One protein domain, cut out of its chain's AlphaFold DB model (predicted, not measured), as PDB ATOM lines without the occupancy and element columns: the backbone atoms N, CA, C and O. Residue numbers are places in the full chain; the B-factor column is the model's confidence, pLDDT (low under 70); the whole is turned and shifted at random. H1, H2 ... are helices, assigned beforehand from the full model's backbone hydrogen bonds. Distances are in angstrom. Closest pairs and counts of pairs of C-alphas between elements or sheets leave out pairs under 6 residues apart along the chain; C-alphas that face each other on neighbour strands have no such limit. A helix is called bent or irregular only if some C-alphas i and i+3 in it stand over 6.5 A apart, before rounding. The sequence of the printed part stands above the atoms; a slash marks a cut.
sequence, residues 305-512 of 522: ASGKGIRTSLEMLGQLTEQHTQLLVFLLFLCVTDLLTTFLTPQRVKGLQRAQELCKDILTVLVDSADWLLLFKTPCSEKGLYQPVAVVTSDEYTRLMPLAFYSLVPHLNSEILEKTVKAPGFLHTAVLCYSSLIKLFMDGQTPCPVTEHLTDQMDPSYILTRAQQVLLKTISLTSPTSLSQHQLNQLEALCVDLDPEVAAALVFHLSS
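What this domain is: This is residues 305 to 512 of the 522 residues of an uncharacterized protein of Oncorhynchus mykiss (UniProt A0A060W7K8). Two groups of helices lie on either side of a crosswise helix, H6, in the middle: a bundle of three, H1, H2 and H3, on one side, and a bundle of four, H8 to H11, made of two helical hairpins side by side, on the other. H6 touches H2 and H3 of the first bundle and H8 and H9 of the second, while the short H4 and H5 lie toward H2 and H7 follows the far end of H6. The printed part has 208 residues with eleven named helices, H1 to H11 in chain order, and no named strand; its class is all helix. It is compact and rounded, with a radius of gyration of the C-alphas of 17.0 A and spans of 50 by 45 by 34 A.

How they stand to each other: H1, residues 307 to 318, touches H3, residues 349 to 366, where H3 takes part with residues 361 to 365 alone; the closest C-alphas, of Gly 318 and Val 365, are 5.7 A apart. H2, residues 321 to 344, forms a hairpin with H3, at a shallow tilt of 20 degrees, opposite ways, with the C-alphas of Leu 339 and Ala 355 closest at 5.3 A. H1, H2 and H3 are an up and down bundle, each running against the one before. H4, residues 371 to 375, touches residues 325 to 333 of H2 alone, closest at the C-alphas of Val 329 and Trp 372, 5.4 A. H5, residues 387 to 392, is close to H2 but not clearly touching, with the C-alphas of Phe 333 and Val 389 closest at 7.4 A. H6, residues 395 to 411, is the hub and touches four helices. It is about perpendicular to H2, at 76 degrees, with the C-alphas of Leu 340 and Ala 404 closest at 6.5 A. It touches H8, residues 426 to 442, at a steep tilt of 62 degrees, with the C-alphas of Pro 402 and Cys 433 closest at 4.6 A. H7, residues 414 to 422, is close to H9, residues 460 to 477, but not clearly touching; the closest C-alphas, of Val 421 and Thr 474, are 6.2 A apart. H8 and H9 form a hairpin at a shallow tilt of 25 degrees, with the C-alphas of Ala 430 and Leu 471 closest at 6.9 A. H10, residues 485 to 495, and H11, residues 500 to 510, form another, with the C-alphas of Glu 492 and Ala 503 closest at 5.0 A. H8 to H11 are a second up and down bundle. Every O i to N i+4 pair is within hydrogen-bond range in H1 and H7 to H11, against 18 of 20 in H2, 11 of 14 in H3, 1 of 2 in H5, 9 of 13 in H6 and 0 of 1 in H4, where 2 of 2 O i to N i+3 pairs are.

Where its parts are: H1 begins at C-alpha 307, (157.606, 113.107, 133.336). H2 is the longest helix by residues, 32.8 A from first to last C-alpha, and H3 measures 26.2 A. H6, 26.0 A, begins at C-alpha 395, (132.790, 109.895, 151.813). H2 and H6 are irregular: C-alphas 323 and 326 are 7.9 A apart, and C-alphas 399 and 402 are 7.3 A apart. H8 measures 24.3 A and H9 25.7 A. H11 ends at C-alpha 510, (131.169, 82.038, 132.845).

The domain as a whole: The C-alphas of Ala 305 and Ser 512, the two farthest apart, are 51.5 A apart. The printed part has no cut. The links H4 to H5 and H8 to H9 are long. The mean pLDDT of the printed part is 82.3; 32 residues are under 70, among them 378 to 383 and 447 to 458.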
ATOM      1  N   ALA A 305     157.669 119.413 136.324       56.41
ATOM      2  CA  ALA A 305     157.127 119.680 134.987       56.41
ATOM      3  C   ALA A 305     157.475 118.599 133.936       56.41
ATOM      4  O   ALA A 305     156.865 118.571 132.872       56.41
ATOM      5  N   SER A 306     158.455 117.725 134.207       62.53
ATOM      6  CA  SER A 306     158.954 116.713 133.264       62.53
ATOM      7  C   SER A 306     158.689 115.296 133.771       62.53
ATOM      8  O   SER A 306     159.212 114.904 134.813       62.53
ATOM      9  N   GLY A 307     157.936 114.501 133.003       65.31
ATOM     10  CA  GLY A 307     157.606 113.107 133.336       65.31
ATOM     11  C   GLY A 307     158.792 112.132 133.298       65.31
ATOM     12  O   GLY A 307     158.680 111.007 133.777       65.31
ATOM     13  N   LYS A 308     159.957 112.546 132.775       67.69
ATOM     14  CA  LYS A 308     161.133 111.670 132.646       67.69
ATOM     15  C   LYS A 308     161.706 111.241 134.003       67.69
ATOM     16  O   LYS A 308     162.079 110.084 134.146       67.69
ATOM     17  N   GLY A 309     161.738 112.146 134.987       71.38
ATOM     18  CA  GLY A 309     162.229 111.840 136.340       71.38
ATOM     19  C   GLY A 309     161.309 110.885 137.107       71.38
ATOM     20  O   GLY A 309     161.776 110.009 137.828       71.38
ATOM     21  N   ILE A 310     159.999 111.007 136.882       77.75
ATOM     22  CA  ILE A 310     158.975 110.156 137.499       77.75
ATOM     23  C   ILE A 310     159.119 108.711 137.012       77.75
ATOM     24  O   ILE A 310     159.164 107.790 137.823       77.75
ATOM     25  N   ARG A 311     159.276 108.517 135.697       77.12
ATOM     26  CA  ARG A 311     159.448 107.184 135.097       77.12
ATOM     27  C   ARG A 311     160.698 106.472 135.595       77.12
ATOM     28  O   ARG A 311     160.613 105.314 135.975       77.12
ATOM     29  N   THR A 312     161.825 107.174 135.695       76.12
ATOM     30  CA  THR A 312     163.053 106.587 136.250       76.12
ATOM     31  C   THR A 312     162.900 106.184 137.718       76.12
ATOM     32  O   THR A 312     163.368 105.119 138.110       76.12
ATOM     33  N   SER A 313     162.207 106.988 138.536       79.88
ATOM     34  CA  SER A 313     161.923 106.624 139.931       79.88
ATOM     35  C   SER A 313     160.988 105.412 140.024       79.88
ATOM     36  O   SER A 313     161.210 104.539 140.859       79.88
ATOM     37  N   LEU A 314     159.976 105.330 139.154       82.88
ATOM     38  CA  LEU A 314     159.066 104.186 139.072       82.88
ATOM     39  C   LEU A 314     159.769 102.905 138.628       82.88
ATOM     40  O   LEU A 314     159.514 101.861 139.213       82.88
ATOM     41  N   GLU A 315     160.670 102.972 137.650       78.81
ATOM     42  CA  GLU A 315     161.469 101.821 137.215       78.81
ATOM     43  C   GLU A 315     162.350 101.293 138.356       78.81
ATOM     44  O   GLU A 315     162.382 100.086 138.595       78.81
ATOM     45  N   MET A 316     163.005 102.181 139.117       78.44
ATOM     46  CA  MET A 316     163.800 101.771 140.283       78.44
ATOM     47  C   MET A 316     162.945 101.123 141.380       78.44
ATOM     48  O   MET A 316     163.335 100.099 141.937       78.44
ATOM     49  N   LEU A 317     161.777 101.696 141.687       80.44
ATOM     50  CA  LEU A 317     160.848 101.127 142.673       80.44
ATOM     51  C   LEU A 317     160.238  99.806 142.182       80.44
ATOM     52  O   LEU A 317     160.051  98.876 142.966       80.44
ATOM     53  N   GLY A 318     159.968  99.711 140.882       72.25
ATOM     54  CA  GLY A 318     159.393  98.545 140.226       72.25
ATOM     55  C   GLY A 318     160.328  97.342 140.185       72.25
ATOM     56  O   GLY A 318     159.857  96.217 140.290       72.25
ATOM     57  N   GLN A 319     161.645  97.548 140.120       70.44
ATOM     58  CA  GLN A 319     162.635  96.462 140.185       70.44
ATOM     59  C   GLN A 319     162.735  95.803 141.575       70.44
ATOM     60  O   GLN A 319     163.298  94.718 141.701       70.44
ATOM     61  N   LEU A 320     162.176  96.431 142.614       66.12
ATOM     62  CA  LEU A 320     162.204  95.974 144.011       66.12
ATOM     63  C   LEU A 320     160.795  95.582 144.501       66.12
ATOM     64  O   LEU A 320     160.442  95.808 145.665       66.12
ATOM     65  N   THR A 321     159.974  95.055 143.589       59.91
ATOM     66  CA  THR A 321     158.500  95.062 143.633       59.91
ATOM     67  C   THR A 321     157.907  94.398 144.872       59.91
ATOM     68  O   THR A 321     157.001  94.966 145.482       59.91
ATOM     69  N   GLU A 322     158.434  93.254 145.319       63.09
ATOM     70  CA  GLU A 322     157.872  92.553 146.489       63.09
ATOM     71  C   GLU A 322     157.964  93.381 147.781       63.09
ATOM     72  O   GLU A 322     157.060  93.340 148.610       63.09
ATOM     73  N   GLN A 323     159.011  94.197 147.938       69.44
ATOM     74  CA  GLN A 323     159.221  95.000 149.149       69.44
ATOM     75  C   GLN A 323     158.473  96.342 149.121       69.44
ATOM     76  O   GLN A 323     158.234  96.931 150.174       69.44
ATOM     77  N   HIS A 324     158.075  96.822 147.936       83.12
ATOM     78  CA  HIS A 324     157.534  98.175 147.744       83.12
ATOM     79  C   HIS A 324     156.129  98.212 147.128       83.12
ATOM     80  O   HIS A 324     155.619  99.295 146.839       83.12
ATOM     81  N   THR A 325     155.460  97.065 146.967       89.38
ATOM     82  CA  THR A 325     154.092  97.005 146.416       89.38
ATOM     83  C   THR A 325     153.134  97.912 147.194       89.38
ATOM     84  O   THR A 325     152.435  98.727 146.596       89.38
ATOM     85  N   GLN A 326     153.169  97.872 148.531       91.31
ATOM     86  CA  GLN A 326     152.291  98.696 149.367       91.31
ATOM     87  C   GLN A 326     152.527 100.206 149.170       91.31
ATOM     88  O   GLN A 326     151.574 100.984 149.136       91.31
ATOM     89  N   LEU A 327     153.788 100.623 149.002       92.94
ATOM     90  CA  LEU A 327     154.163 102.007 148.693       92.94
ATOM     91  C   LEU A 327     153.555 102.449 147.354       92.94
ATOM     92  O   LEU A 327     152.928 103.504 147.284       92.94
ATOM     93  N   LEU A 328     153.703 101.630 146.310       92.62
ATOM     94  CA  LEU A 328     153.162 101.921 144.980       92.62
ATOM     95  C   LEU A 328     151.628 101.984 144.982       92.62
ATOM     96  O   LEU A 328     151.056 102.858 144.334       92.62
ATOM     97  N   VAL A 329     150.951 101.118 145.743       93.94
ATOM     98  CA  VAL A 329     149.486 101.156 145.886       93.94
ATOM     99  C   VAL A 329     149.030 102.433 146.603       93.94
ATOM    100  O   VAL A 329     148.096 103.086 146.144       93.94
ATOM    101  N   PHE A 330     149.706 102.861 147.675       94.75
ATOM    102  CA  PHE A 330     149.394 104.150 148.310       94.75
ATOM    103  C   PHE A 330     149.687 105.347 147.397       94.75
ATOM    104  O   PHE A 330     148.955 106.333 147.425       94.75
ATOM    105  N   LEU A 331     150.722 105.263 146.566       93.94
ATOM    106  CA  LEU A 331     151.038 106.299 145.589       93.94
ATOM    107  C   LEU A 331     149.966 106.394 144.496       93.94
ATOM    108  O   LEU A 331     149.520 107.494 144.176       93.94
ATOM    109  N   LEU A 332     149.493 105.248 143.988       94.19
ATOM    110  CA  LEU A 332     148.348 105.186 143.080       94.19
ATOM    111  C   LEU A 332     147.110 105.818 143.723       94.19
ATOM    112  O   LEU A 332     146.429 106.608 143.078       94.19
ATOM    113  N   PHE A 333     146.840 105.511 144.992       94.56
ATOM    114  CA  PHE A 333     145.732 106.099 145.740       94.56
ATOM    115  C   PHE A 333     145.789 107.640 145.777       94.56
ATOM    116  O   PHE A 333     144.781 108.298 145.500       94.56
ATOM    117  N   LEU A 334     146.953 108.226 146.072       93.62
ATOM    118  CA  LEU A 334     147.117 109.684 146.081       93.62
ATOM    119  C   LEU A 334     146.893 110.283 144.680       93.62
ATOM    120  O   LEU A 334     146.125 111.229 144.536       93.62
ATOM    121  N   CYS A 335     147.446 109.673 143.625       92.81
ATOM    122  CA  CYS A 335     147.231 110.132 142.246       92.81
ATOM    123  C   CYS A 335     145.772 109.978 141.768       92.81
ATOM    124  O   CYS A 335     145.269 110.825 141.031       92.81
ATOM    125  N   VAL A 336     145.066 108.927 142.197       92.88
ATOM    126  CA  VAL A 336     143.624 108.757 141.947       92.88
ATOM    127  C   VAL A 336     142.820 109.847 142.657       92.88
ATOM    128  O   VAL A 336     141.837 110.350 142.113       92.88
ATOM    129  N   THR A 337     143.249 110.262 143.847       91.69
ATOM    130  CA  THR A 337     142.620 111.373 144.572       91.69
ATOM    131  C   THR A 337     142.803 112.696 143.820       91.69
ATOM    132  O   THR A 337     141.845 113.464 143.694       91.69
ATOM    133  N   ASP A 338     143.970 112.946 143.222       89.00
ATOM    134  CA  ASP A 338     144.171 114.111 142.345       89.00
ATOM    135  C   ASP A 338     143.276 114.046 141.109       89.00
ATOM    136  O   ASP A 338     142.637 115.037 140.750       89.00
ATOM    137  N   LEU A 339     143.186 112.868 140.481       88.50
ATOM    138  CA  LEU A 339     142.314 112.621 139.336       88.50
ATOM    139  C   LEU A 339     140.859 112.991 139.670       88.50
ATOM    140  O   LEU A 339     140.240 113.779 138.956       88.50
ATOM    141  N   LEU A 340     140.332 112.505 140.793       88.69
ATOM    142  CA  LEU A 340     138.987 112.850 141.261       88.69
ATOM    143  C   LEU A 340     138.837 114.343 141.578       88.69
ATOM    144  O   LEU A 340     137.840 114.959 141.203       88.69
ATOM    145  N   THR A 341     139.855 114.960 142.176       87.62
ATOM    146  CA  THR A 341     139.861 116.407 142.438       87.62
ATOM    147  C   THR A 341     139.763 117.209 141.140       87.62
ATOM    148  O   THR A 341     139.038 118.203 141.087       87.62
ATOM    149  N   THR A 342     140.428 116.769 140.066       84.50
ATOM    150  CA  THR A 342     140.321 117.427 138.754       84.50
ATOM    151  C   THR A 342     138.942 117.276 138.108       84.50
ATOM    152  O   THR A 342     138.517 118.200 137.417       84.50
ATOM    153  N   PHE A 343     138.209 116.187 138.376       80.31
ATOM    154  CA  PHE A 343     136.807 116.046 137.958       80.31
ATOM    155  C   PHE A 343     135.874 117.000 138.714       80.31
ATOM    156  O   PHE A 343     134.970 117.578 138.113       80.31
ATOM    157  N   LEU A 344     136.105 117.196 140.015       80.88
ATOM    158  CA  LEU A 344     135.301 118.091 140.856       80.88
ATOM    159  C   LEU A 344     135.634 119.579 140.649       80.88
ATOM    160  O   LEU A 344     134.789 120.442 140.873       80.88
ATOM    161  N   THR A 345     136.851 119.899 140.197       76.88
ATOM    162  CA  THR A 345     137.322 121.278 139.973       76.88
ATOM    163  C   THR A 345     137.816 121.485 138.529       76.88
ATOM    164  O   THR A 345     139.017 121.624 138.279       76.88
ATOM    165  N   PRO A 346     136.903 121.561 137.538       61.28
ATOM    166  CA  PRO A 346     137.227 121.464 136.107       61.28
ATOM    167  C   PRO A 346     138.010 122.649 135.505       61.28
ATOM    168  O   PRO A 346     138.300 122.660 134.312       61.28
ATOM    169  N   GLN A 347     138.455 123.630 136.300       58.62
ATOM    170  CA  GLN A 347     139.236 124.778 135.807       58.62
ATOM    171  C   GLN A 347     140.638 124.406 135.265       58.62
ATOM    172  O   GLN A 347     141.368 125.278 134.794       58.62
ATOM    173  N   ARG A 348     141.058 123.131 135.328       57.16
ATOM    174  CA  ARG A 348     142.407 122.678 134.939       57.16
ATOM    175  C   ARG A 348     142.395 121.425 134.050       57.16
ATOM    176  O   ARG A 348     142.907 120.386 134.453       57.16
ATOM    177  N   VAL A 349     141.933 121.536 132.799       58.34
ATOM    178  CA  VAL A 349     141.969 120.440 131.791       58.34
ATOM    179  C   VAL A 349     143.363 119.793 131.659       58.34
ATOM    180  O   VAL A 349     143.485 118.573 131.602       58.34
ATOM    181  N   LYS A 350     144.444 120.590 131.703       62.06
ATOM    182  CA  LYS A 350     145.836 120.084 131.675       62.06
ATOM    183  C   LYS A 350     146.213 119.242 132.905       62.06
ATOM    184  O   LYS A 350     147.131 118.433 132.830       62.06
ATOM    185  N   GLY A 351     145.534 119.449 134.033       75.62
ATOM    186  CA  GLY A 351     145.732 118.678 135.259       75.62
ATOM    187  C   GLY A 351     145.177 117.260 135.146       75.62
ATOM    188  O   GLY A 351     145.836 116.326 135.593       75.62
ATOM    189  N   LEU A 352     144.030 117.095 134.477       77.25
ATOM    190  CA  LEU A 352     143.375 115.797 134.311       77.25
ATOM    191  C   LEU A 352     144.246 114.814 133.522       77.25
ATOM    192  O   LEU A 352     144.513 113.712 133.993       77.25
ATOM    193  N   GLN A 353     144.726 115.224 132.342       80.50
ATOM    194  CA  GLN A 353     145.552 114.358 131.496       80.50
ATOM    195  C   GLN A 353     146.826 113.919 132.226       80.50
ATOM    196  O   GLN A 353     147.179 112.743 132.206       80.50
ATOM    197  N   ARG A 354     147.476 114.844 132.940       83.50
ATOM    198  CA  ARG A 354     148.663 114.536 133.740       83.50
ATOM    199  C   ARG A 354     148.356 113.547 134.867       83.50
ATOM    200  O   ARG A 354     149.108 112.595 135.043       83.50
ATOM    201  N   ALA A 355     147.267 113.743 135.612       86.06
ATOM    202  CA  ALA A 355     146.867 112.823 136.679       86.06
ATOM    203  C   ALA A 355     146.562 111.417 136.129       86.06
ATOM    204  O   ALA A 355     146.998 110.417 136.702       86.06
ATOM    205  N   GLN A 356     145.889 111.332 134.975       86.88
ATOM    206  CA  GLN A 356     145.641 110.066 134.284       86.88
ATOM    207  C   GLN A 356     146.937 109.391 133.818       86.88
ATOM    208  O   GLN A 356     147.090 108.188 134.012       86.88
ATOM    209  N   GLU A 357     147.871 110.131 133.214       87.62
ATOM    210  CA  GLU A 357     149.171 109.602 132.774       87.62
ATOM    211  C   GLU A 357     149.986 109.046 133.948       87.62
ATOM    212  O   GLU A 357     150.505 107.937 133.849       87.62
ATOM    213  N   LEU A 358     150.021 109.747 135.085       88.62
ATOM    214  CA  LEU A 358     150.698 109.270 136.295       88.62
ATOM    215  C   LEU A 358     150.075 107.983 136.839       88.62
ATOM    216  O   LEU A 358     150.794 107.031 137.134       88.62
ATOM    217  N   CYS A 359     148.743 107.923 136.927       91.38
ATOM    218  CA  CYS A 359     148.050 106.709 137.357       91.38
ATOM    219  C   CYS A 359     148.371 105.523 136.438       91.38
ATOM    220  O   CYS A 359     148.599 104.418 136.922       91.38
ATOM    221  N   LYS A 360     148.423 105.743 135.117       89.38
ATOM    222  CA  LYS A 360     148.789 104.699 134.148       89.38
ATOM    223  C   LYS A 360     150.231 104.240 134.317       89.38
ATOM    224  O   LYS A 360     150.458 103.037 134.365       89.38
ATOM    225  N   ASP A 361     151.176 105.174 134.424       88.88
ATOM    226  CA  ASP A 361     152.594 104.863 134.615       88.88
ATOM    227  C   ASP A 361     152.783 104.014 135.895       88.88
ATOM    228  O   ASP A 361     153.471 102.996 135.853       88.88
ATOM    229  N   ILE A 362     152.089 104.332 136.997       90.75
ATOM    230  CA  ILE A 362     152.112 103.517 138.230       90.75
ATOM    231  C   ILE A 362     151.469 102.137 138.010       90.75
ATOM    232  O   ILE A 362     152.029 101.118 138.419       90.75
ATOM    233  N   LEU A 363     150.310 102.076 137.342       89.88
ATOM    234  CA  LEU A 363     149.618 100.815 137.048       89.88
ATOM    235  C   LEU A 363     150.460  99.873 136.185       89.88
ATOM    236  O   LEU A 363     150.361  98.664 136.361       89.88
ATOM    237  N   THR A 364     151.317 100.393 135.301       88.56
ATOM    238  CA  THR A 364     152.215  99.544 134.498       88.56
ATOM    239  C   THR A 364     153.160  98.705 135.358       88.56
ATOM    240  O   THR A 364     153.489  97.586 134.979       88.56
ATOM    241  N   VAL A 365     153.542  99.221 136.532       88.88
ATOM    242  CA  VAL A 365     154.413  98.544 137.501       88.88
ATOM    243  C   VAL A 365     153.609  97.661 138.462       88.88
ATOM    244  O   VAL A 365     154.107  96.647 138.936       88.88
ATOM    245  N   LEU A 366     152.357  98.029 138.749       89.81
ATOM    246  CA  LEU A 366     151.471  97.301 139.666       89.81
ATOM    247  C   LEU A 366     150.641  96.193 139.009       89.81
ATOM    248  O   LEU A 366     149.970  95.463 139.733       89.81
ATOM    249  N   VAL A 367     150.650  96.073 137.679       85.81
ATOM    250  CA  VAL A 367     149.706  95.225 136.928       85.81
ATOM    251  C   VAL A 367     149.711  93.754 137.358       85.81
ATOM    252  O   VAL A 367     148.664  93.110 137.325       85.81
ATOM    253  N   ASP A 368     150.861  93.243 137.804       83.69
ATOM    254  CA  ASP A 368     151.024  91.850 138.236       83.69
ATOM    255  C   ASP A 368     150.529  91.600 139.674       83.69
ATOM    256  O   ASP A 368     150.366  90.453 140.091       83.69
ATOM    257  N   SER A 369     150.258  92.660 140.441       88.00
ATOM    258  CA  SER A 369     149.690  92.579 141.787       88.00
ATOM    259  C   SER A 369     148.178  92.791 141.755       88.00
ATOM    260  O   SER A 369     147.669  93.647 141.040       88.00
ATOM    261  N   ALA A 370     147.432  92.055 142.580       88.44
ATOM    262  CA  ALA A 370     145.998  92.293 142.766       88.44
ATOM    263  C   ALA A 370     145.698  93.374 143.822       88.44
ATOM    264  O   ALA A 370     144.548  93.791 143.965       88.44
ATOM    265  N   ASP A 371     146.711  93.846 144.554       89.56
ATOM    266  CA  ASP A 371     146.528  94.751 145.691       89.56
ATOM    267  C   ASP A 371     145.952  96.108 145.289       89.56
ATOM    268  O   ASP A 371     145.158  96.689 146.028       89.56
ATOM    269  N   TRP A 372     146.293  96.612 144.102       91.06
ATOM    270  CA  TRP A 372     145.786  97.902 143.633       91.06
ATOM    271  C   TRP A 372     144.263  97.891 143.429       91.06
ATOM    272  O   TRP A 372     143.618  98.930 143.560       91.06
ATOM    273  N   LEU A 373     143.660  96.718 143.184       91.31
ATOM    274  CA  LEU A 373     142.205  96.564 143.087       91.31
ATOM    275  C   LEU A 373     141.506  96.806 144.426       91.31
ATOM    276  O   LEU A 373     140.331  97.169 144.446       91.31
ATOM    277  N   LEU A 374     142.211  96.632 145.548       89.81
ATOM    278  CA  LEU A 374     141.660  96.858 146.884       89.81
ATOM    279  C   LEU A 374     141.320  98.333 147.130       89.81
ATOM    280  O   LEU A 374     140.468  98.607 147.967       89.81
ATOM    281  N   LEU A 375     141.917  99.265 146.375       89.88
ATOM    282  CA  LEU A 375     141.569 100.690 146.425       89.88
ATOM    283  C   LEU A 375     140.147 100.978 145.927       89.88
ATOM    284  O   LEU A 375     139.533 101.954 146.346       89.88
ATOM    285  N   PHE A 376     139.642 100.139 145.019       89.31
ATOM    286  CA  PHE A 376     138.362 100.333 144.334       89.31
ATOM    287  C   PHE A 376     137.238  99.466 144.901       89.31
ATOM    288  O   PHE A 376     136.075  99.631 144.538       89.31
ATOM    289  N   LYS A 377     137.563  98.539 145.806       81.50
ATOM    290  CA  LYS A 377     136.553  97.820 146.580       81.50
ATOM    291  C   LYS A 377     136.042  98.739 147.680       81.50
ATOM    292  O   LYS A 377     136.819  99.441 148.321       81.50
ATOM    293  N   THR A 378     134.732  98.714 147.921       65.75
ATOM    294  CA  THR A 378     134.136  99.404 149.069       65.75
ATOM    295  C   THR A 378     134.898  98.985 150.329       65.75
ATOM    296  O   THR A 378     135.129  97.782 150.493       65.75
ATOM    297  N   PRO A 379     135.332  99.927 151.187       58.66
ATOM    298  CA  PRO A 379     136.145  99.589 152.345       58.66
ATOM    299  C   PRO A 379     135.381  98.599 153.226       58.66
ATOM    300  O   PRO A 379     134.389  98.942 153.866       58.66
ATOM    301  N   CYS A 380     135.822  97.341 153.213       43.09
ATOM    302  CA  CYS A 380     135.300  96.330 154.115       43.09
ATOM    303  C   CYS A 380     135.748  96.699 155.534       43.09
ATOM    304  O   CYS A 380     136.871  97.162 155.724       43.09
ATOM    305  N   SER A 381     134.891  96.478 156.531       45.06
ATOM    306  CA  SER A 381     135.121  96.822 157.946       45.06
ATOM    307  C   SER A 381     136.307  96.083 158.608       45.06
ATOM    308  O   SER A 381     136.496  96.174 159.823       45.06
ATOM    309  N   GLU A 382     137.100  95.329 157.850       47.69
ATOM    310  CA  GLU A 382     138.233  94.559 158.349       47.69
ATOM    311  C   GLU A 382     139.522  95.394 158.362       47.69
ATOM    312  O   GLU A 382     139.759  96.243 157.502       47.69
ATOM    313  N   LYS A 383     140.379  95.136 159.359       60.66
ATOM    314  CA  LYS A 383     141.695  95.773 159.546       60.66
ATOM    315  C   LYS A 383     142.684  95.321 158.459       60.66
ATOM    316  O   LYS A 383     143.599  94.547 158.727       60.66
ATOM    317  N   GLY A 384     142.464  95.759 157.224       74.25
ATOM    318  CA  GLY A 384     143.320  95.460 156.078       74.25
ATOM    319  C   GLY A 384     144.533  96.390 155.972       74.25
ATOM    320  O   GLY A 384     144.538  97.499 156.506       74.25
ATOM    321  N   LEU A 385     145.544  95.969 155.204       81.56
ATOM    322  CA  LEU A 385     146.787  96.722 154.949       81.56
ATOM    323  C   LEU A 385     146.559  98.131 154.367       81.56
ATOM    324  O   LEU A 385     147.394  99.019 154.542       81.56
ATOM    325  N   TYR A 386     145.424  98.331 153.693       86.94
ATOM    326  CA  TYR A 386     145.039  99.578 153.032       86.94
ATOM    327  C   TYR A 386     143.924 100.338 153.769       86.94
ATOM    328  O   TYR A 386     143.417 101.327 153.246       86.94
ATOM    329  N   GLN A 387     143.589  99.955 155.011       86.19
ATOM    330  CA  GLN A 387     142.651 100.692 155.872       86.19
ATOM    331  C   GLN A 387     142.929 102.209 155.938       86.19
ATOM    332  O   GLN A 387     141.959 102.974 155.924       86.19
ATOM    333  N   PRO A 388     144.195 102.693 155.957       89.38
ATOM    334  CA  PRO A 388     144.460 104.129 155.967       89.38
ATOM    335  C   PRO A 388     143.788 104.910 154.830       89.38
ATOM    336  O   PRO A 388     143.406 106.057 155.043       89.38
ATOM    337  N   VAL A 389     143.570 104.294 153.660       88.81
ATOM    338  CA  VAL A 389     142.882 104.917 152.513       88.81
ATOM    339  C   VAL A 389     141.473 105.374 152.889       88.81
ATOM    340  O   VAL A 389     141.096 106.511 152.609       88.81
ATOM    341  N   ALA A 390     140.708 104.533 153.589       86.06
ATOM    342  CA  ALA A 390     139.336 104.838 154.001       86.06
ATOM    343  C   ALA A 390     139.257 105.952 155.061       86.06
ATOM    344  O   ALA A 390     138.236 106.622 155.201       86.06
ATOM    345  N   VAL A 391     140.332 106.150 155.830       87.69
ATOM    346  CA  VAL A 391     140.402 107.203 156.853       87.69
ATOM    347  C   VAL A 391     140.837 108.538 156.239       87.69
ATOM    348  O   VAL A 391     140.334 109.584 156.641       87.69
ATOM    349  N   VAL A 392     141.738 108.503 155.249       89.69
ATOM    350  CA  VAL A 392     142.228 109.690 154.523       89.69
ATOM    351  C   VAL A 392     141.182 110.237 153.546       89.69
ATOM    352  O   VAL A 392     141.095 111.450 153.366       89.69
ATOM    353  N   THR A 393     140.391 109.365 152.917       85.50
ATOM    354  CA  THR A 393     139.346 109.766 151.962       85.50
ATOM    355  C   THR A 393     138.094 110.298 152.653       85.50
ATOM    356  O   THR A 393     137.701 109.824 153.720       85.50
ATOM    357  N   SER A 394     137.462 111.304 152.040       86.19
ATOM    358  CA  SER A 394     136.104 111.712 152.398       86.19
ATOM    359  C   SER A 394     135.082 110.788 151.737       86.19
ATOM    360  O   SER A 394     135.361 110.163 150.711       86.19
ATOM    361  N   ASP A 395     133.874 110.752 152.298       84.88
ATOM    362  CA  ASP A 395     132.790 109.895 151.813       84.88
ATOM    363  C   ASP A 395     132.437 110.211 150.339       84.88
ATOM    364  O   ASP A 395     132.144 109.305 149.558       84.88
ATOM    365  N   GLU A 396     132.558 111.481 149.925       84.50
ATOM    366  CA  GLU A 396     132.394 111.917 148.532       84.50
ATOM    367  C   GLU A 396     133.415 111.254 147.592       84.50
ATOM    368  O   GLU A 396     133.040 110.713 146.553       84.50
ATOM    369  N   TYR A 397     134.696 111.239 147.965       87.56
ATOM    370  CA  TYR A 397     135.754 110.645 147.143       87.56
ATOM    371  C   TYR A 397     135.676 109.120 147.130       87.56
ATOM    372  O   TYR A 397     135.873 108.514 146.079       87.56
ATOM    373  N   THR A 398     135.332 108.491 148.260       88.62
ATOM    374  CA  THR A 398     135.063 107.047 148.312       88.62
ATOM    375  C   THR A 398     133.933 106.675 147.353       88.62
ATOM    376  O   THR A 398     134.058 105.712 146.597       88.62
ATOM    377  N   ARG A 399     132.857 107.470 147.332       88.38
ATOM    378  CA  ARG A 399     131.724 107.286 146.421       88.38
ATOM    379  C   ARG A 399     132.129 107.431 144.948       88.38
ATOM    380  O   ARG A 399     131.584 106.717 144.116       88.38
ATOM    381  N   LEU A 400     133.091 108.298 144.623       90.38
ATOM    382  CA  LEU A 400     133.558 108.545 143.250       90.38
ATOM    383  C   LEU A 400     134.666 107.591 142.764       90.38
ATOM    384  O   LEU A 400     135.026 107.636 141.588       90.38
ATOM    385  N   MET A 401     135.180 106.679 143.596       91.81
ATOM    386  CA  MET A 401     136.185 105.685 143.172       91.81
ATOM    387  C   MET A 401     135.816 104.893 141.897       91.81
ATOM    388  O   MET A 401     136.698 104.703 141.052       91.81
ATOM    389  N   PRO A 402     134.550 104.479 141.669       92.50
ATOM    390  CA  PRO A 402     134.161 103.804 140.432       92.50
ATOM    391  C   PRO A 402     134.362 104.652 139.170       92.50
ATOM    392  O   PRO A 402     134.728 104.123 138.117       92.50
ATOM    393  N   LEU A 403     134.173 105.970 139.279       90.94
ATOM    394  CA  LEU A 403     134.435 106.909 138.189       90.94
ATOM    395  C   LEU A 403     135.929 106.941 137.857       90.94
ATOM    396  O   LEU A 403     136.295 106.882 136.684       90.94
ATOM    397  N   ALA A 404     136.802 106.981 138.869       91.62
ATOM    398  CA  ALA A 404     138.246 106.915 138.653       91.62
ATOM    399  C   ALA A 404     138.667 105.591 137.999       91.62
ATOM    400  O   ALA A 404     139.432 105.609 137.033       91.62
ATOM    401  N   PHE A 405     138.125 104.458 138.461       93.25
ATOM    402  CA  PHE A 405     138.406 103.140 137.885       93.25
ATOM    403  C   PHE A 405     138.126 103.115 136.375       93.25
ATOM    404  O   PHE A 405     139.016 102.816 135.573       93.25
ATOM    405  N   TYR A 406     136.919 103.518 135.969       91.31
ATOM    406  CA  TYR A 406     136.518 103.538 134.560       91.31
ATOM    407  C   TYR A 406     137.064 104.721 133.759       91.31
ATOM    408  O   TYR A 406     137.035 104.694 132.532       91.31
ATOM    409  N   SER A 407     137.655 105.717 134.412       88.31
ATOM    410  CA  SER A 407     138.461 106.732 133.729       88.31
ATOM    411  C   SER A 407     139.854 106.207 133.368       88.31
ATOM    412  O   SER A 407     140.436 106.636 132.373       88.31
ATOM    413  N   LEU A 408     140.395 105.260 134.140       88.88
ATOM    414  CA  LEU A 408     141.747 104.727 133.955       88.88
ATOM    415  C   LEU A 408     141.782 103.493 133.053       88.88
ATOM    416  O   LEU A 408     142.473 103.502 132.033       88.88
ATOM    417  N   VAL A 409     141.026 102.448 133.407       88.56
ATOM    418  CA  VAL A 409     141.112 101.118 132.779       88.56
ATOM    419  C   VAL A 409     140.921 101.157 131.256       88.56
ATOM    420  O   VAL A 409     141.745 100.576 130.547       88.56
ATOM    421  N   PRO A 410     139.926 101.877 130.697       83.88
ATOM    422  CA  PRO A 410     139.723 101.911 129.251       83.88
ATOM    423  C   PRO A 410     140.846 102.583 128.462       83.88
ATOM    424  O   PRO A 410     140.869 102.484 127.235       83.88
ATOM    425  N   HIS A 411     141.721 103.329 129.135       82.75
ATOM    426  CA  HIS A 411     142.817 104.068 128.520       82.75
ATOM    427  C   HIS A 411     144.185 103.405 128.739       82.75
ATOM    428  O   HIS A 411     145.209 104.030 128.439       82.75
ATOM    429  N   LEU A 412     144.210 102.185 129.283       84.81
ATOM    430  CA  LEU A 412     145.405 101.349 129.345       84.81
ATOM    431  C   LEU A 412     145.735 100.793 127.953       84.81
ATOM    432  O   LEU A 412     144.845 100.526 127.144       84.81
ATOM    433  N   ASN A 413     147.025 100.597 127.680       83.44
ATOM    434  CA  ASN A 413     147.470  99.937 126.450       83.44
ATOM    435  C   ASN A 413     146.975  98.482 126.424       83.44
ATOM    436  O   ASN A 413     146.822  97.864 127.478       83.44
ATOM    437  N   SER A 414     146.772  97.915 125.230       81.94
ATOM    438  CA  SER A 414     146.196  96.570 125.058       81.94
ATOM    439  C   SER A 414     146.937  95.484 125.843       81.94
ATOM    440  O   SER A 414     146.293  94.681 126.508       81.94
ATOM    441  N   GLU A 415     148.273  95.503 125.841       85.44
ATOM    442  CA  GLU A 415     149.095  94.534 126.582       85.44
ATOM    443  C   GLU A 415     148.865  94.615 128.100       85.44
ATOM    444  O   GLU A 415     148.720  93.599 128.779       85.44
ATOM    445  N   ILE A 416     148.799  95.834 128.641       84.69
ATOM    446  CA  ILE A 416     148.585  96.068 130.075       84.69
ATOM    447  C   ILE A 416     147.166  95.658 130.450       84.69
ATOM    448  O   ILE A 416     146.968  95.000 131.468       84.69
ATOM    449  N   LEU A 417     146.181  95.999 129.617       84.44
ATOM    450  CA  LEU A 417     144.789  95.622 129.830       84.44
ATOM    451  C   LEU A 417     144.624  94.096 129.861       84.44
ATOM    452  O   LEU A 417     143.957  93.584 130.752       84.44
ATOM    453  N   GLU A 418     145.264  93.354 128.956       84.94
ATOM    454  CA  GLU A 418     145.216  91.886 128.964       84.94
ATOM    455  C   GLU A 418     145.810  91.272 130.236       84.94
ATOM    456  O   GLU A 418     145.253  90.308 130.765       84.94
ATOM    457  N   LYS A 419     146.917  91.824 130.752       86.81
ATOM    458  CA  LYS A 419     147.492  91.401 132.042       86.81
ATOM    459  C   LYS A 419     146.555  91.739 133.203       86.81
ATOM    460  O   LYS A 419     146.272  90.883 134.034       86.81
ATOM    461  N   THR A 420     145.995  92.947 133.191       86.44
ATOM    462  CA  THR A 420     145.048  93.451 134.194       86.44
ATOM    463  C   THR A 420     143.807  92.558 134.293       86.44
ATOM    464  O   THR A 420     143.407  92.180 135.390       86.44
ATOM    465  N   VAL A 421     143.226  92.159 133.155       85.25
ATOM    466  CA  VAL A 421     142.034  91.291 133.102       85.25
ATOM    467  C   VAL A 421     142.296  89.909 133.707       85.25
ATOM    468  O   VAL A 421     141.394  89.309 134.287       85.25
ATOM    469  N   LYS A 422     143.537  89.414 133.615       84.19
ATOM    470  CA  LYS A 422     143.952  88.125 134.189       84.19
ATOM    471  C   LYS A 422     144.243  88.197 135.692       84.19
ATOM    472  O   LYS A 422     144.374  87.145 136.316       84.19
ATOM    473  N   ALA A 423     144.346  89.393 136.276       86.31
ATOM    474  CA  ALA A 423     144.627  89.547 137.698       86.31
ATOM    475  C   ALA A 423     143.469  88.989 138.555       86.31
ATOM    476  O   ALA A 423     142.288  89.207 138.245       86.31
ATOM    477  N   PRO A 424     143.769  88.275 139.655       86.31
ATOM    478  CA  PRO A 424     142.736  87.646 140.464       86.31
ATOM    479  C   PRO A 424     141.825  88.703 141.099       86.31
ATOM    480  O   PRO A 424     142.274  89.668 141.714       86.31
ATOM    481  N   GLY A 425     140.512  88.519 140.947       87.50
ATOM    482  CA  GLY A 425     139.509  89.454 141.457       87.50
ATOM    483  C   GLY A 425     139.292  90.711 140.606       87.50
ATOM    484  O   GLY A 425     138.497  91.561 141.019       87.50
ATOM    485  N   PHE A 426     139.929  90.831 139.431       90.75
ATOM    486  CA  PHE A 426     139.705  91.950 138.510       90.75
ATOM    487  C   PHE A 426     138.246  92.034 138.064       90.75
ATOM    488  O   PHE A 426     137.594  93.042 138.330       90.75
ATOM    489  N   LEU A 427     137.708  90.963 137.463       91.44
ATOM    490  CA  LEU A 427     136.329  90.943 136.961       91.44
ATOM    491  C   LEU A 427     135.321  91.285 138.068       91.44
ATOM    492  O   LEU A 427     134.447  92.126 137.875       91.44
ATOM    493  N   HIS A 428     135.486  90.694 139.253       90.75
ATOM    494  CA  HIS A 428     134.636  90.993 140.404       90.75
ATOM    495  C   HIS A 428     134.679  92.483 140.782       90.75
ATOM    496  O   HIS A 428     133.644  93.098 141.019       90.75
ATOM    497  N   THR A 429     135.870  93.086 140.821       91.94
ATOM    498  CA  THR A 429     136.033  94.517 141.136       91.94
ATOM    499  C   THR A 429     135.440  95.403 140.040       91.94
ATOM    500  O   THR A 429     134.775  96.387 140.354       91.94
ATOM    501  N   ALA A 430     135.616  95.028 138.770       93.44
ATOM    502  CA  ALA A 430     135.065  95.745 137.627       93.44
ATOM    503  C   ALA A 430     133.528  95.774 137.670       93.44
ATOM    504  O   ALA A 430     132.946  96.851 137.604       93.44
ATOM    505  N   VAL A 431     132.864  94.631 137.888       93.31
ATOM    506  CA  VAL A 431     131.391  94.575 137.991       93.31
ATOM    507  C   VAL A 431     130.867  95.416 139.165       93.31
ATOM    508  O   VAL A 431     129.891  96.152 139.006       93.31
ATOM    509  N   LEU A 432     131.530  95.369 140.330       92.50
ATOM    510  CA  LEU A 432     131.161  96.205 141.481       92.50
ATOM    511  C   LEU A 432     131.299  97.701 141.183       92.50
ATOM    512  O   LEU A 432     130.397  98.483 141.501       92.50
ATOM    513  N   CYS A 433     132.410  98.099 140.559       93.62
ATOM    514  CA  CYS A 433     132.616  99.478 140.131       93.62
ATOM    515  C   CYS A 433     131.554  99.883 139.106       93.62
ATOM    516  O   CYS A 433     130.996 100.966 139.210       93.62
ATOM    517  N   TYR A 434     131.212  99.017 138.153       94.12
ATOM    518  CA  TYR A 434     130.251  99.342 137.102       94.12
ATOM    519  C   TYR A 434     128.852  99.563 137.666       94.12
ATOM    520  O   TYR A 434     128.234 100.595 137.420       94.12
ATOM    521  N   SER A 435     128.409  98.638 138.515       92.69
ATOM    522  CA  SER A 435     127.129  98.732 139.215       92.69
ATOM    523  C   SER A 435     127.045 100.016 140.045       92.69
ATOM    524  O   SER A 435     126.021 100.696 140.064       92.69
ATOM    525  N   SER A 436     128.140 100.373 140.722       91.75
ATOM    526  CA  SER A 436     128.216 101.607 141.507       91.75
ATOM    527  C   SER A 436     128.220 102.849 140.612       91.75
ATOM    528  O   SER A 436     127.544 103.819 140.929       91.75
ATOM    529  N   LEU A 437     128.916 102.814 139.473       92.12
ATOM    530  CA  LEU A 437     128.959 103.904 138.497       92.12
ATOM    531  C   LEU A 437     127.582 104.179 137.875       92.12
ATOM    532  O   LEU A 437     127.197 105.343 137.784       92.12
ATOM    533  N   ILE A 438     126.826 103.137 137.503       90.94
ATOM    534  CA  ILE A 438     125.441 103.289 137.021       90.94
ATOM    535  C   ILE A 438     124.598 104.003 138.078       90.94
ATOM    536  O   ILE A 438     123.919 104.974 137.757       90.94
ATOM    537  N   LYS A 439     124.671 103.566 139.343       90.19
ATOM    538  CA  LYS A 439     123.911 104.186 140.439       90.19
ATOM    539  C   LYS A 439     124.250 105.667 140.604       90.19
ATOM    540  O   LYS A 439     123.339 106.479 140.687       90.19
ATOM    541  N   LEU A 440     125.533 106.041 140.538       88.38
ATOM    542  CA  LEU A 440     125.939 107.455 140.574       88.38
ATOM    543  C   LEU A 440     125.298 108.281 139.458       88.38
ATOM    544  O   LEU A 440     124.930 109.432 139.687       88.38
ATOM    545  N   PHE A 441     125.189 107.706 138.260       85.62
ATOM    546  CA  PHE A 441     124.574 108.367 137.115       85.62
ATOM    547  C   PHE A 441     123.053 108.485 137.280       85.62
ATOM    548  O   PHE A 441     122.501 109.566 137.081       85.62
ATOM    549  N   MET A 442     122.384 107.409 137.705       85.81
ATOM    550  CA  MET A 442     120.941 107.404 137.982       85.81
ATOM    551  C   MET A 442     120.556 108.408 139.075       85.81
ATOM    552  O   MET A 442     119.537 109.084 138.953       85.81
ATOM    553  N   ASP A 443     121.396 108.544 140.102       83.44
ATOM    554  CA  ASP A 443     121.186 109.470 141.216       83.44
ATOM    555  C   ASP A 443     121.559 110.928 140.865       83.44
ATOM    556  O   ASP A 443     121.369 111.830 141.684       83.44
ATOM    557  N   GLY A 444     122.115 111.187 139.672       76.62
ATOM    558  CA  GLY A 444     122.559 112.518 139.239       76.62
ATOM    559  C   GLY A 444     123.776 113.053 140.007       76.62
ATOM    560  O   GLY A 444     123.975 114.263 140.095       76.62
ATOM    561  N   GLN A 445     124.585 112.162 140.588       73.25
ATOM    562  CA  GLN A 445     125.711 112.487 141.475       73.25
ATOM    563  C   GLN A 445     127.072 112.479 140.759       73.25
ATOM    564  O   GLN A 445     128.117 112.597 141.401       73.25
ATOM    565  N   THR A 446     127.088 112.324 139.434       71.06
ATOM    566  CA  THR A 446     128.311 112.399 138.630       71.06
ATOM    567  C   THR A 446     128.774 113.850 138.472       71.06
ATOM    568  O   THR A 446     127.955 114.695 138.100       71.06
ATOM    569  N   PRO A 447     130.069 114.159 138.683       67.38
ATOM    570  CA  PRO A 447     130.608 115.489 138.427       67.38
ATOM    571  C   PRO A 447     130.349 115.880 136.971       67.38
ATOM    572  O   PRO A 447     130.760 115.169 136.056       67.38
ATOM    573  N   CYS A 448     129.657 116.996 136.756       57.78
ATOM    574  CA  CYS A 448     129.414 117.534 135.425       57.78
ATOM    575  C   CYS A 448     130.362 118.727 135.220       57.78
ATOM    576  O   CYS A 448     130.254 119.706 135.967       57.78
ATOM    577  N   PRO A 449     131.321 118.681 134.277       52.56
ATOM    578  CA  PRO A 449     132.204 119.814 134.043       52.56
ATOM    579  C   PRO A 449     131.396 120.979 133.458       52.56
ATOM    580  O   PRO A 449     130.939 120.917 132.321       52.56
ATOM    581  N   VAL A 450     131.221 122.059 134.222       46.38
ATOM    582  CA  VAL A 450     130.441 123.255 133.826       46.38
ATOM    583  C   VAL A 450     131.219 124.153 132.844       46.38
ATOM    584  O   VAL A 450     131.197 125.373 132.944       46.38
ATOM    585  N   THR A 451     131.967 123.591 131.896       46.66
ATOM    586  CA  THR A 451     132.756 124.389 130.940       46.66
ATOM    587  C   THR A 451     132.353 124.117 129.500       46.66
ATOM    588  O   THR A 451     132.357 122.974 129.061       46.66
ATOM    589  N   GLU A 452     132.106 125.194 128.747       44.66
ATOM    590  CA  GLU A 452     131.687 125.248 127.331       44.66
ATOM    591  C   GLU A 452     132.688 124.624 126.326       44.66
ATOM    592  O   GLU A 452     132.469 124.644 125.118       44.66
ATOM    593  N   HIS A 453     133.786 124.034 126.808       45.69
ATOM    594  CA  HIS A 453     134.839 123.400 126.012       45.69
ATOM    595  C   HIS A 453     135.094 121.953 126.458       45.69
ATOM    596  O   HIS A 453     136.230 121.564 126.736       45.69
ATOM    597  N   LEU A 454     134.031 121.154 126.555       50.53
ATOM    598  CA  LEU A 454     134.158 119.709 126.710       50.53
ATOM    599  C   LEU A 454     134.841 119.129 125.464       50.53
ATOM    600  O   LEU A 454     134.396 119.337 124.338       50.53
ATOM    601  N   THR A 455     135.919 118.378 125.662       53.78
ATOM    602  CA  THR A 455     136.229 117.291 124.737       53.78
ATOM    603  C   THR A 455     135.200 116.186 124.993       53.78
ATOM    604  O   THR A 455     134.919 115.885 126.154       53.78
ATOM    605  N   ASP A 456     134.662 115.549 123.946       54.78
ATOM    606  CA  ASP A 456     133.656 114.462 124.044       54.78
ATOM    607  C   ASP A 456     134.047 113.331 125.022       54.78
ATOM    608  O   ASP A 456     133.211 112.571 125.499       54.78
ATOM    609  N   GLN A 457     135.334 113.234 125.364       56.03
ATOM    610  CA  GLN A 457     135.898 112.275 126.313       56.03
ATOM    611  C   GLN A 457     135.527 112.525 127.787       56.03
ATOM    612  O   GLN A 457     135.834 111.674 128.621       56.03
ATOM    613  N   MET A 458     134.919 113.671 128.123       59.06
ATOM    614  CA  MET A 458     134.595 114.067 129.506       59.06
ATOM    615  C   MET A 458     133.098 114.070 129.831       59.06
ATOM    616  O   MET A 458     132.730 114.435 130.947       59.06
ATOM    617  N   ASP A 459     132.237 113.667 128.893       70.38
ATOM    618  CA  ASP A 459     130.815 113.479 129.177       70.38
ATOM    619  C   ASP A 459     130.630 112.230 130.072       70.38
ATOM    620  O   ASP A 459     131.075 111.138 129.694       70.38
ATOM    621  N   PRO A 460     129.985 112.341 131.251       70.81
ATOM    622  CA  PRO A 460     129.627 111.186 132.075       70.81
ATOM    623  C   PRO A 460     128.918 110.070 131.291       70.81
ATOM    624  O   PRO A 460     129.145 108.890 131.566       70.81
ATOM    625  N   SER A 461     128.123 110.421 130.272       78.75
ATOM    626  CA  SER A 461     127.449 109.453 129.396       78.75
ATOM    627  C   SER A 461     128.440 108.651 128.532       78.75
ATOM    628  O   SER A 461     128.302 107.433 128.360       78.75
ATOM    629  N   TYR A 462     129.504 109.306 128.055       82.88
ATOM    630  CA  TYR A 462     130.584 108.679 127.297       82.88
ATOM    631  C   TYR A 462     131.404 107.733 128.181       82.88
ATOM    632  O   TYR A 462     131.714 106.613 127.767       82.88
ATOM    633  N   ILE A 463     131.711 108.142 129.418       83.56
ATOM    634  CA  ILE A 463     132.419 107.291 130.388       83.56
ATOM    635  C   ILE A 463     131.600 106.033 130.686       83.56
ATOM    636  O   ILE A 463     132.157 104.935 130.675       83.56
ATOM    637  N   LEU A 464     130.288 106.170 130.895       87.94
ATOM    638  CA  LEU A 464     129.401 105.038 131.166       87.94
ATOM    639  C   LEU A 464     129.342 104.057 129.986       87.94
ATOM    640  O   LEU A 464     129.508 102.850 130.173       87.94
ATOM    641  N   THR A 465     129.188 104.576 128.767       88.69
ATOM    642  CA  THR A 465     129.173 103.763 127.540       88.69
ATOM    643  C   THR A 465     130.488 102.998 127.379       88.69
ATOM    644  O   THR A 465     130.513 101.798 127.101       88.69
ATOM    645  N   ARG A 466     131.616 103.674 127.605       88.25
ATOM    646  CA  ARG A 466     132.940 103.057 127.514       88.25
ATOM    647  C   ARG A 466     133.185 102.037 128.627       88.25
ATOM    648  O   ARG A 466     133.834 101.019 128.384       88.25
ATOM    649  N   ALA A 467     132.660 102.283 129.825       91.62
ATOM    650  CA  ALA A 467     132.715 101.352 130.943       91.62
ATOM    651  C   ALA A 467     132.008 100.032 130.609       91.62
ATOM    652  O   ALA A 467     132.598  98.967 130.804       91.62
ATOM    653  N   GLN A 468     130.808 100.111 130.027       93.12
ATOM    654  CA  GLN A 468     130.040  98.948 129.577       93.12
ATOM    655  C   GLN A 468     130.821  98.135 128.531       93.12
ATOM    656  O   GLN A 468     131.035  96.936 128.703       93.12
ATOM    657  N   GLN A 469     131.345  98.796 127.491       91.00
ATOM    658  CA  GLN A 469     132.121  98.138 126.429       91.00
ATOM    659  C   GLN A 469     133.353  97.397 126.967       91.00
ATOM    660  O   GLN A 469     133.632  96.259 126.579       91.00
ATOM    661  N   VAL A 470     134.106  98.029 127.873       89.75
ATOM    662  CA  VAL A 470     135.290  97.411 128.484       89.75
ATOM    663  C   VAL A 470     134.902  96.258 129.404       89.75
ATOM    664  O   VAL A 470     135.611  95.250 129.429       89.75
ATOM    665  N   LEU A 471     133.788  96.364 130.129       93.44
ATOM    666  CA  LEU A 471     133.305  95.290 130.990       93.44
ATOM    667  C   LEU A 471     132.869  94.067 130.176       93.44
ATOM    668  O   LEU A 471     133.335  92.967 130.461       93.44
ATOM    669  N   LEU A 472     132.069  94.251 129.123       92.12
ATOM    670  CA  LEU A 472     131.662  93.164 128.224       92.12
ATOM    671  C   LEU A 472     132.879  92.478 127.591       92.12
ATOM    672  O   LEU A 472     132.986  91.249 127.593       92.12
ATOM    673  N   LYS A 473     133.867  93.266 127.142       89.38
ATOM    674  CA  LYS A 473     135.136  92.723 126.645       89.38
ATOM    675  C   LYS A 473     135.876  91.929 127.725       89.38
ATOM    676  O   LYS A 473     136.354  90.832 127.452       89.38
ATOM    677  N   THR A 474     135.951  92.452 128.948       88.81
ATOM    678  CA  THR A 474     136.579  91.771 130.094       88.81
ATOM    679  C   THR A 474     135.912  90.427 130.373       88.81
ATOM    680  O   THR A 474     136.614  89.432 130.523       88.81
ATOM    681  N   ILE A 475     134.576  90.376 130.392       90.31
ATOM    682  CA  ILE A 475     133.806  89.143 130.608       90.31
ATOM    683  C   ILE A 475     134.163  88.104 129.543       90.31
ATOM    684  O   ILE A 475     134.504  86.978 129.889       90.31
ATOM    685  N   SER A 476     134.189  88.501 128.266       88.12
ATOM    686  CA  SER A 476     134.514  87.582 127.165       88.12
ATOM    687  C   SER A 476     135.943  87.017 127.217       88.12
ATOM    688  O   SER A 476     136.201  85.937 126.695       88.12
ATOM    689  N   LEU A 477     136.877  87.741 127.848       84.50
ATOM    690  CA  LEU A 477     138.276  87.337 128.014       84.50
ATOM    691  C   LEU A 477     138.532  86.553 129.309       84.50
ATOM    692  O   LEU A 477     139.636  86.043 129.511       84.50
ATOM    693  N   THR A 478     137.552  86.489 130.206       85.25
ATOM    694  CA  THR A 478     137.718  85.880 131.523       85.25
ATOM    695  C   THR A 478     137.477  84.370 131.455       85.25
ATOM    696  O   THR A 478     136.541  83.905 130.813       85.25
ATOM    697  N   SER A 479     138.319  83.582 132.133       82.06
ATOM    698  CA  SER A 479     138.135  82.125 132.210       82.06
ATOM    699  C   SER A 479     136.873  81.763 133.015       82.06
ATOM    700  O   SER A 479     136.701  82.321 134.107       82.06
ATOM    701  N   PRO A 480     136.067  80.767 132.591       78.81
ATOM    702  CA  PRO A 480     134.904  80.280 133.346       78.81
ATOM    703  C   PRO A 480     135.241  79.780 134.758       78.81
ATOM    704  O   PRO A 480     134.397  79.773 135.645       78.81
ATOM    705  N   THR A 481     136.493  79.385 135.000       77.38
ATOM    706  CA  THR A 481     136.974  78.894 136.303       77.38
ATOM    707  C   THR A 481     137.422  79.995 137.269       77.38
ATOM    708  O   THR A 481     137.815  79.700 138.395       77.38
ATOM    709  N   SER A 482     137.409  81.261 136.842       77.19
ATOM    710  CA  SER A 482     137.944  82.386 137.626       77.19
ATOM    711  C   SER A 482     137.058  82.824 138.797       77.19
ATOM    712  O   SER A 482     137.553  83.460 139.728       77.19
ATOM    713  N   LEU A 483     135.762  82.495 138.763       81.75
ATOM    714  CA  LEU A 483     134.781  82.855 139.785       81.75
ATOM    715  C   LEU A 483     134.114  81.603 140.354       81.75
ATOM    716  O   LEU A 483     133.815  80.653 139.634       81.75
ATOM    717  N   SER A 484     133.830  81.621 141.657       86.06
ATOM    718  CA  SER A 484     132.936  80.622 142.251       86.06
ATOM    719  C   SER A 484     131.488  80.854 141.801       86.06
ATOM    720  O   SER A 484     131.083  81.996 141.579       86.06
ATOM    721  N   GLN A 485     130.671  79.796 141.746       86.06
ATOM    722  CA  GLN A 485     129.251  79.915 141.379       86.06
ATOM    723  C   GLN A 485     128.498  80.916 142.272       86.06
ATOM    724  O   GLN A 485     127.655  81.668 141.797       86.06
ATOM    725  N   HIS A 486     128.836  80.970 143.564       86.31
ATOM    726  CA  HIS A 486     128.265  81.947 144.490       86.31
ATOM    727  C   HIS A 486     128.599  83.392 144.087       86.31
ATOM    728  O   HIS A 486     127.717  84.247 144.077       86.31
ATOM    729  N   GLN A 487     129.859  83.671 143.732       86.06
ATOM    730  CA  GLN A 487     130.267  84.999 143.262       86.06
ATOM    731  C   GLN A 487     129.604  85.359 141.934       86.06
ATOM    732  O   GLN A 487     129.192  86.500 141.767       86.06
ATOM    733  N   LEU A 488     129.466  84.404 141.012       88.19
ATOM    734  CA  LEU A 488     128.780  84.633 139.742       88.19
ATOM    735  C   LEU A 488     127.315  85.026 139.967       88.19
ATOM    736  O   LEU A 488     126.899  86.069 139.477       88.19
ATOM    737  N   ASN A 489     126.581  84.268 140.789       89.25
ATOM    738  CA  ASN A 489     125.187  84.577 141.121       89.25
ATOM    739  C   ASN A 489     125.051  85.945 141.818       89.25
ATOM    740  O   ASN A 489     124.094  86.678 141.582       89.25
ATOM    741  N   GLN A 490     126.008  86.305 142.680       90.56
ATOM    742  CA  GLN A 490     126.029  87.610 143.343       90.56
ATOM    743  C   GLN A 490     126.240  88.755 142.343       90.56
ATOM    744  O   GLN A 490     125.556  89.773 142.428       90.56
ATOM    745  N   LEU A 491     127.188  88.606 141.414       90.25
ATOM    746  CA  LEU A 491     127.474  89.610 140.388       90.25
ATOM    747  C   LEU A 491     126.322  89.743 139.386       90.25
ATOM    748  O   LEU A 491     125.978  90.858 139.008       90.25
ATOM    749  N   GLU A 492     125.698  88.630 139.000       91.31
ATOM    750  CA  GLU A 492     124.495  88.618 138.167       91.31
ATOM    751  C   GLU A 492     123.365  89.405 138.839       91.31
ATOM    752  O   GLU A 492     122.854  90.356 138.254       91.31
ATOM    753  N   ALA A 493     123.041  89.090 140.097       90.81
ATOM    754  CA  ALA A 493     121.977  89.767 140.840       90.81
ATOM    755  C   ALA A 493     122.194  91.286 140.979       90.81
ATOM    756  O   ALA A 493     121.227  92.038 141.045       90.81
ATOM    757  N   LEU A 494     123.448  91.752 141.007       88.88
ATOM    758  CA  LEU A 494     123.758  93.185 141.013       88.88
ATOM    759  C   LEU A 494     123.448  93.867 139.675       88.88
ATOM    760  O   LEU A 494     123.091  95.043 139.673       88.88
ATOM    761  N   CYS A 495     123.601  93.148 138.562       90.94
ATOM    762  CA  CYS A 495     123.465  93.696 137.217       90.94
ATOM    763  C   CYS A 495     122.074  93.501 136.611       90.94
ATOM    764  O   CYS A 495     121.702  94.319 135.784       90.94
ATOM    765  N   VAL A 496     121.296  92.483 136.997       90.62
ATOM    766  CA  VAL A 496     120.000  92.163 136.353       90.62
ATOM    767  C   VAL A 496     119.067  93.375 136.252       90.62
ATOM    768  O   VAL A 496     118.477  93.597 135.197       90.62
ATOM    769  N   ASP A 497     118.983  94.184 137.311       88.94
ATOM    770  CA  ASP A 497     118.123  95.375 137.342       88.94
ATOM    771  C   ASP A 497     118.797  96.637 136.769       88.94
ATOM    772  O   ASP A 497     118.108  97.581 136.383       88.94
ATOM    773  N   LEU A 498     120.135  96.685 136.741       90.06
ATOM    774  CA  LEU A 498     120.909  97.865 136.325       90.06
ATOM    775  C   LEU A 498     121.270  97.839 134.835       90.06
ATOM    776  O   LEU A 498     121.149  98.853 134.152       90.06
ATOM    777  N   ASP A 499     121.741  96.690 134.353       92.12
ATOM    778  CA  ASP A 499     122.129  96.423 132.972       92.12
ATOM    779  C   ASP A 499     121.946  94.919 132.647       92.12
ATOM    780  O   ASP A 499     122.823  94.090 132.949       92.12
ATOM    781  N   PRO A 500     120.821  94.541 132.010       91.56
ATOM    782  CA  PRO A 500     120.525  93.148 131.686       91.56
ATOM    783  C   PRO A 500     121.477  92.553 130.638       91.56
ATOM    784  O   PRO A 500     121.634  91.332 130.590       91.56
ATOM    785  N   GLU A 501     122.133  93.375 129.810       92.94
ATOM    786  CA  GLU A 501     123.100  92.904 128.813       92.94
ATOM    787  C   GLU A 501     124.359  92.364 129.502       92.94
ATOM    788  O   GLU A 501     124.821  91.258 129.204       92.94
ATOM    789  N   VAL A 502     124.871  93.099 130.492       92.50
ATOM    790  CA  VAL A 502     126.015  92.665 131.306       92.50
ATOM    791  C   VAL A 502     125.666  91.426 132.134       92.50
ATOM    792  O   VAL A 502     126.484  90.507 132.222       92.50
ATOM    793  N   ALA A 503     124.459  91.362 132.705       92.06
ATOM    794  CA  ALA A 503     123.997  90.185 133.442       92.06
ATOM    795  C   ALA A 503     123.966  88.929 132.552       92.06
ATOM    796  O   ALA A 503     124.525  87.893 132.918       92.06
ATOM    797  N   ALA A 504     123.395  89.035 131.347       91.81
ATOM    798  CA  ALA A 504     123.357  87.933 130.390       91.81
ATOM    799  C   ALA A 504     124.765  87.487 129.958       91.81
ATOM    800  O   ALA A 504     125.035  86.285 129.875       91.81
ATOM    801  N   ALA A 505     125.683  88.433 129.733       91.62
ATOM    802  CA  ALA A 505     127.063  88.130 129.363       91.62
ATOM    803  C   ALA A 505     127.810  87.348 130.460       91.62
ATOM    804  O   ALA A 505     128.551  86.415 130.140       91.62
ATOM    805  N   LEU A 506     127.601  87.685 131.741       91.19
ATOM    806  CA  LEU A 506     128.197  86.961 132.873       91.19
ATOM    807  C   LEU A 506     127.771  85.489 132.881       91.19
ATOM    808  O   LEU A 506     128.619  84.606 132.990       91.19
ATOM    809  N   VAL A 507     126.476  85.216 132.716       89.88
ATOM    810  CA  VAL A 507     125.954  83.843 132.693       89.88
ATOM    811  C   VAL A 507     126.446  83.098 131.455       89.88
ATOM    812  O   VAL A 507     126.944  81.978 131.568       89.88
ATOM    813  N   PHE A 508     126.357  83.713 130.276       88.00
ATOM    814  CA  PHE A 508     126.702  83.061 129.015       88.00
ATOM    815  C   PHE A 508     128.178  82.649 128.938       88.00
ATOM    816  O   PHE A 508     128.481  81.545 128.492       88.00
ATOM    817  N   HIS A 509     129.097  83.511 129.382       85.25
ATOM    818  CA  HIS A 509     130.534  83.252 129.256       85.25
ATOM    819  C   HIS A 509     131.143  82.479 130.428       85.25
ATOM    820  O   HIS A 509     132.191  81.860 130.252       85.25
ATOM    821  N   LEU A 510     130.534  82.531 131.617       84.50
ATOM    822  CA  LEU A 510     131.169  82.038 132.845       84.50
ATOM    823  C   LEU A 510     130.371  80.939 133.557       84.50
ATOM    824  O   LEU A 510     130.888  80.345 134.502       84.50
ATOM    825  N   SER A 511     129.148  80.620 133.116       80.19
ATOM    826  CA  SER A 511     128.452  79.434 133.619       80.19
ATOM    827  C   SER A 511     129.121  78.160 133.095       80.19
ATOM    828  O   SER A 511     129.401  77.999 131.910       80.19
ATOM    829  N   SER A 512     129.383  77.215 133.997       61.62
ATOM    830  CA  SER A 512     130.013  75.922 133.681       61.62
ATOM    831  C   SER A 512     129.068  74.930 132.979       61.62
ATOM    832  O   SER A 512     129.443  73.792 132.703       61.62
TER     833      SER A 512